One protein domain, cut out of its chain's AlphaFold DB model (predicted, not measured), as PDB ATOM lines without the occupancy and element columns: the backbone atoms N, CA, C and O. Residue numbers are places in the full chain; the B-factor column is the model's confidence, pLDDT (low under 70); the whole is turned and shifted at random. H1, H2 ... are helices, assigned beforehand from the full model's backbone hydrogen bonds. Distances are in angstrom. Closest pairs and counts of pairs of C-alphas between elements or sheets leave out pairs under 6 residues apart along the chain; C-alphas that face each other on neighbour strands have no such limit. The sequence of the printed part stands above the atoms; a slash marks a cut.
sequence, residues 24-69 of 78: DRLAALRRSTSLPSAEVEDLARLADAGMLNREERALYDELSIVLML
ATOM      1  N   ASP A  24     -49.057   5.282 -52.776       94.56
ATOM      2  CA  ASP A  24     -48.582   6.423 -53.558       94.56
ATOM      3  C   ASP A  24     -47.554   7.255 -52.780       94.56
ATOM      4  O   ASP A  24     -46.489   7.593 -53.308       94.56
ATOM      5  N   ARG A  25     -47.838   7.556 -51.504       93.56
ATOM      6  CA  ARG A  25     -46.936   8.338 -50.643       93.56
ATOM      7  C   ARG A  25     -45.670   7.568 -50.297       93.56
ATOM      8  O   ARG A  25     -44.586   8.146 -50.349       93.56
ATOM      9  N   LEU A  26     -45.782   6.267 -50.040       93.69
ATOM     10  CA  LEU A  26     -44.625   5.405 -49.807       93.69
ATOM     11  C   LEU A  26     -43.731   5.328 -51.053       93.69
ATOM     12  O   LEU A  26     -42.515   5.470 -50.953       93.69
ATOM     13  N   ALA A  27     -44.317   5.174 -52.243       94.44
ATOM     14  CA  ALA A  27     -43.574   5.166 -53.502       94.44
ATOM     15  C   ALA A  27     -42.946   6.532 -53.832       94.44
ATOM     16  O   ALA A  27     -41.876   6.587 -54.443       94.44
ATOM     17  N   ALA A  28     -43.593   7.641 -53.467       94.50
ATOM     18  CA  ALA A  28     -43.019   8.976 -53.608       94.50
ATOM     19  C   ALA A  28     -41.797   9.155 -52.695       94.50
ATOM     20  O   ALA A  28     -40.737   9.524 -53.193       94.50
ATOM     21  N   LEU A  29     -41.919   8.793 -51.412       93.31
ATOM     22  CA  LEU A  29     -40.825   8.862 -50.437       93.31
ATOM     23  C   LEU A  29     -39.638   7.985 -50.827       93.31
ATOM     24  O   LEU A  29     -38.514   8.460 -50.854       93.31
ATOM     25  N   ARG A  30     -39.880   6.725 -51.205       94.44
ATOM     26  CA  ARG A  30     -38.819   5.801 -51.646       94.44
ATOM     27  C   ARG A  30     -38.030   6.337 -52.840       94.44
ATOM     28  O   ARG A  30     -36.828   6.107 -52.947       94.44
ATOM     29  N   ARG A  31     -38.709   7.045 -53.749       94.12
ATOM     30  CA  ARG A  31     -38.067   7.683 -54.903       94.12
ATOM     31  C   ARG A  31     -37.291   8.932 -54.504       94.12
ATOM     32  O   ARG A  31     -36.167   9.081 -54.967       94.12
ATOM     33  N   SER A  32     -37.858   9.801 -53.667       93.00
ATOM     34  CA  SER A  32     -37.192  11.043 -53.261       93.00
ATOM     35  C   SER A  32     -35.957  10.774 -52.398       93.00
ATOM     36  O   SER A  32     -34.897  11.323 -52.678       93.00
ATOM     37  N   THR A  33     -36.047   9.831 -51.455       91.25
ATOM     38  CA  THR A  33     -34.926   9.461 -50.578       91.25
ATOM     39  C   THR A  33     -33.910   8.537 -51.251       91.25
ATOM     40  O   THR A  33     -32.900   8.193 -50.644       91.25
ATOM     41  N   SER A  34     -34.152   8.114 -52.501       92.06
ATOM     42  CA  SER A  34     -33.344   7.107 -53.211       92.06
ATOM     43  C   SER A  34     -33.221   5.765 -52.467       92.06
ATOM     44  O   SER A  34     -32.251   5.030 -52.652       92.06
ATOM     45  N   LEU A  35     -34.220   5.419 -51.647       90.94
ATOM     46  CA  LEU A  35     -34.295   4.169 -50.891       90.94
ATOM     47  C   LEU A  35     -35.493   3.333 -51.376       90.94
ATOM     48  O   LEU A  35     -36.560   3.358 -50.763       90.94
ATOM     49  N   PRO A  36     -35.348   2.560 -52.468       88.56
ATOM     50  CA  PRO A  36     -36.464   1.866 -53.121       88.56
ATOM     51  C   PRO A  36     -37.126   0.783 -52.256       88.56
ATOM     52  O   PRO A  36     -38.275   0.417 -52.506       88.56
ATOM     53  N   SER A  37     -36.420   0.285 -51.241       90.31
ATOM     54  CA  SER A  37     -36.878  -0.770 -50.331       90.31
ATOM     55  C   SER A  37     -37.034  -0.288 -48.890       90.31
ATOM     56  O   SER A  37     -37.166  -1.124 -48.007       90.31
ATOM     57  N   ALA A  38     -37.010   1.029 -48.636       89.81
ATOM     58  CA  ALA A  38     -37.215   1.548 -47.286       89.81
ATOM     59  C   ALA A  38     -38.604   1.160 -46.773       89.81
ATOM     60  O   ALA A  38     -39.620   1.403 -47.442       89.81
ATOM     61  N   GLU A  39     -38.643   0.575 -45.585       91.19
ATOM     62  CA  GLU A  39     -39.883   0.360 -44.856       91.19
ATOM     63  C   GLU A  39     -40.322   1.656 -44.164       91.19
ATOM     64  O   GLU A  39     -39.571   2.632 -44.069       91.19
ATOM     65  N   VAL A  40     -41.567   1.693 -43.684       88.94
ATOM     66  CA  VAL A  40     -42.112   2.871 -42.981       88.94
ATOM     67  C   VAL A  40     -41.241   3.248 -41.777       88.94
ATOM     68  O   VAL A  40     -41.021   4.430 -41.530       88.94
ATOM     69  N   GLU A  41     -40.699   2.257 -41.071       90.81
ATOM     70  CA  GLU A  41     -39.803   2.445 -39.923       90.81
ATOM     71  C   GLU A  41     -38.472   3.102 -40.313       90.81
ATOM     72  O   GLU A  41     -37.962   3.949 -39.580       90.81
ATOM     73  N   ASP A  42     -37.918   2.770 -41.481       91.75
ATOM     74  CA  ASP A  42     -36.695   3.410 -41.975       91.75
ATOM     75  C   ASP A  42     -36.955   4.881 -42.308       91.75
ATOM     76  O   ASP A  42     -36.164   5.757 -41.954       91.75
ATOM     77  N   LEU A  43     -38.101   5.166 -42.932       91.56
ATOM     78  CA  LEU A  43     -38.534   6.531 -43.230       91.56
ATOM     79  C   LEU A  43     -38.808   7.331 -41.950       91.56
ATOM     80  O   LEU A  43     -38.475   8.514 -41.901       91.56
ATOM     81  N   ALA A  44     -39.341   6.689 -40.906       91.75
ATOM     82  CA  ALA A  44     -39.525   7.300 -39.592       91.75
ATOM     83  C   ALA A  44     -38.187   7.709 -38.965       91.75
ATOM     84  O   ALA A  44     -38.024   8.863 -38.578       91.75
ATOM     85  N   ARG A  45     -37.183   6.821 -38.981       93.31
ATOM     86  CA  ARG A  45     -35.833   7.145 -38.485       93.31
ATOM     87  C   ARG A  45     -35.210   8.328 -39.226       93.31
ATOM     88  O   ARG A  45     -34.580   9.172 -38.595       93.31
ATOM     89  N   LEU A  46     -35.389   8.418 -40.547       93.06
ATOM     90  CA  LEU A  46     -34.919   9.572 -41.326       93.06
ATOM     91  C   LEU A  46     -35.649  10.861 -40.937       93.06
ATOM     92  O   LEU A  46     -35.028  11.923 -40.847       93.06
ATOM     93  N   ALA A  47     -36.957  10.763 -40.705       92.75
ATOM     94  CA  ALA A  47     -37.791  11.882 -40.300       92.75
ATOM     95  C   ALA A  47     -37.398  12.406 -38.907       92.75
ATOM     96  O   ALA A  47     -37.328  13.624 -38.726       92.75
ATOM     97  N   ASP A  48     -37.102  11.511 -37.964       93.44
ATOM     98  CA  ASP A  48     -36.700  11.834 -36.589       93.44
ATOM     99  C   ASP A  48     -35.253  12.337 -36.509       93.44
ATOM    100  O   ASP A  48     -34.946  13.245 -35.737       93.44
ATOM    101  N   ALA A  49     -34.369  11.814 -37.361       94.50
ATOM    102  CA  ALA A  49     -32.991  12.284 -37.485       94.50
ATOM    103  C   ALA A  49     -32.864  13.633 -38.221       94.50
ATOM    104  O   ALA A  49     -31.754  14.145 -38.372       94.50
ATOM    105  N   GLY A  50     -33.971  14.204 -38.718       94.38
ATOM    106  CA  GLY A  50     -33.956  15.448 -39.495       94.38
ATOM    107  C   GLY A  50     -33.246  15.316 -40.848       94.38
ATOM    108  O   GLY A  50     -32.741  16.306 -41.371       94.38
ATOM    109  N   MET A  51     -33.182  14.099 -41.399       95.31
ATOM    110  CA  MET A  51     -32.506  13.791 -42.666       95.31
ATOM    111  C   MET A  51     -33.409  13.978 -43.889       95.31
ATOM    112  O   MET A  51     -32.921  13.956 -45.015       95.31
ATOM    113  N   LEU A  52     -34.716  14.159 -43.682       95.06
ATOM    114  CA  LEU A  52     -35.661  14.479 -44.747       95.06
ATOM    115  C   LEU A  52     -35.612  15.972 -45.074       95.06
ATOM    116  O   LEU A  52     -35.667  16.824 -44.184       95.06
ATOM    117  N   ASN A  53     -35.587  16.297 -46.363       95.56
ATOM    118  CA  ASN A  53     -35.807  17.661 -46.815       95.56
ATOM    119  C   ASN A  53     -37.273  18.091 -46.587       95.56
ATOM    120  O   ASN A  53     -38.126  17.312 -46.158       95.56
ATOM    121  N   ARG A  54     -37.595  19.356 -46.873       95.06
ATOM    122  CA  ARG A  54     -38.933  19.912 -46.608       95.06
ATOM    123  C   ARG A  54     -40.058  19.173 -47.342       95.06
ATOM    124  O   ARG A  54     -41.127  18.981 -46.767       95.06
ATOM    125  N   GLU A  55     -39.841  18.802 -48.599       94.75
ATOM    126  CA  GLU A  55     -40.843  18.109 -49.415       94.75
ATOM    127  C   GLU A  55     -41.023  16.666 -48.937       94.75
ATOM    128  O   GLU A  55     -42.145  16.193 -48.773       94.75
ATOM    129  N   GLU A  56     -39.918  15.996 -48.621       95.25
ATOM    130  CA  GLU A  56     -39.913  14.648 -48.053       95.25
ATOM    131  C   GLU A  56     -40.602  14.594 -46.694       95.25
ATOM    132  O   GLU A  56     -41.411  13.703 -46.443       95.25
ATOM    133  N   ARG A  57     -40.340  15.573 -45.824       95.31
ATOM    134  CA  ARG A  57     -41.001  15.664 -44.525       95.31
ATOM    135  C   ARG A  57     -42.509  15.839 -44.687       95.31
ATOM    136  O   ARG A  57     -43.264  15.141 -44.019       95.31
ATOM    137  N   ALA A  58     -42.945  16.690 -45.619       95.00
ATOM    138  CA  ALA A  58     -44.364  16.850 -45.922       95.00
ATOM    139  C   ALA A  58     -44.995  15.537 -46.420       95.00
ATOM    140  O   ALA A  58     -46.059  15.146 -45.943       95.00
ATOM    141  N   LEU A  59     -44.317  14.808 -47.316       94.69
ATOM    142  CA  LEU A  59     -44.772  13.491 -47.775       94.69
ATOM    143  C   LEU A  59     -44.863  12.469 -46.633       94.69
ATOM    144  O   LEU A  59     -45.808  11.680 -46.597       94.69
ATOM    145  N   TYR A  60     -43.900  12.480 -45.711       95.06
ATOM    146  CA  TYR A  60     -43.883  11.602 -44.542       95.06
ATOM    147  C   TYR A  60     -44.997  11.936 -43.542       95.06
ATOM    148  O   TYR A  60     -45.651  11.029 -43.020       95.06
ATOM    149  N   ASP A  61     -45.262  13.220 -43.303       94.06
ATOM    150  CA  ASP A  61     -46.353  13.655 -42.432       94.06
ATOM    151  C   ASP A  61     -47.717  13.261 -43.035       94.06
ATOM    152  O   ASP A  61     -48.584  12.736 -42.332       94.06
ATOM    153  N   GLU A  62     -47.887  13.401 -44.355       93.56
ATOM    154  CA  GLU A  62     -49.071  12.906 -45.065       93.56
ATOM    155  C   GLU A  62     -49.220  11.379 -44.971       93.56
ATOM    156  O   GLU A  62     -50.311  10.882 -44.679       93.56
ATOM    157  N   LEU A  63     -48.133  10.622 -45.170       93.75
ATOM    158  CA  LEU A  63     -48.129   9.166 -44.997       93.75
ATOM    159  C   LEU A  63     -48.521   8.783 -43.563       93.75
ATOM    160  O   LEU A  63     -49.347   7.893 -43.370       93.75
ATOM    161  N   SER A  64     -48.000   9.492 -42.561       91.94
ATOM    162  CA  SER A  64     -48.314   9.270 -41.146       91.94
ATOM    163  C   SER A  64     -49.799   9.468 -40.830       91.94
ATOM    164  O   SER A  64     -50.362   8.710 -40.037       91.94
ATOM    165  N   ILE A  65     -50.446  10.460 -41.452       91.81
ATOM    166  CA  ILE A  65     -51.896  10.674 -41.330       91.81
ATOM    167  C   ILE A  65     -52.655   9.503 -41.954       91.81
ATOM    168  O   ILE A  65     -53.577   8.975 -41.338       91.81
ATOM    169  N   VAL A  66     -52.260   9.059 -43.150       91.19
ATOM    170  CA  VAL A  66     -52.909   7.923 -43.821       91.19
ATOM    171  C   VAL A  66     -52.786   6.643 -42.989       91.19
ATOM    172  O   VAL A  66     -53.783   5.951 -42.800       91.19
ATOM    173  N   LEU A  67     -51.604   6.358 -42.435       90.19
ATOM    174  CA  LEU A  67     -51.379   5.208 -41.550       90.19
ATOM    175  C   LEU A  67     -52.235   5.285 -40.280       90.19
ATOM    176  O   LEU A  67     -52.780   4.275 -39.842       90.19
ATOM    177  N   MET A  68     -52.390   6.479 -39.701       89.94
ATOM    178  CA  MET A  68     -53.276   6.695 -38.554       89.94
ATOM    179  C   MET A  68     -54.742   6.419 -38.914       89.94
ATOM    180  O   MET A  68     -55.430   5.732 -38.166       89.94
ATOM    181  N   LEU A  69     -55.210   6.907 -40.066       88.12
ATOM    182  CA  LEU A  69     -56.582   6.688 -40.539       88.12
ATOM    183  C   LEU A  69     -56.862   5.217 -40.885       88.12
ATOM    184  O   LEU A  69     -57.996   4.768 -40.754       88.12
TER     185      LEU A  69
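What this domain is: This is residues 24 to 69 of the 78 residues of an uncharacterized protein of Corynebacterium tuscaniense (UniProt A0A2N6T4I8). What shape appears? H1 and the longer H3 are side by side, antiparallel, and H2 packs on H3 at a steep slant, with the three centres in a triangle. How large and regular is it? The printed part has 46 residues with three named helices, H1, H2, H3 in order, and no named strand: all helix. It is compact, radius of gyration of the C-alphas 9.3 A, spanning 26 by 19 by 18 A.

Where its parts are: Where do the helices run? H1 is residues 24 to 32, from C-alpha (-48.582, 6.423, -53.558), and H2 is residues 40 to 48. Which is longest? H3, residues 54 to 69, measures 22.9 A and ends at C-alpha (-56.582, 6.688, -40.539).

How they stand to each other: What does H1 meet? It touches residues 56 to 63 of H3, at a shallow tilt of 28 degrees, opposite ways; the closest C-alphas, Arg 25 and Leu 63, are 5.8 A apart. H1 and H2 are close but not clearly touching, closest C-alphas Leu 26 and Val 40 at 7.7 A. And H2? It touches residues 57 to 60 of H3, at a steep tilt of 49 degrees; the closest C-alphas, Ala 47 and Arg 57, are 6.5 A apart. Are the backbones complete? In H1, H2 and H3 every O i to N i+4 pair is within hydrogen-bond range.

The domain as a whole: Any cut or long link? The printed part has no cut; H1 to H2 is a short link, H2 to H3 a tight one. Is confidence low? No printed residue is under 70.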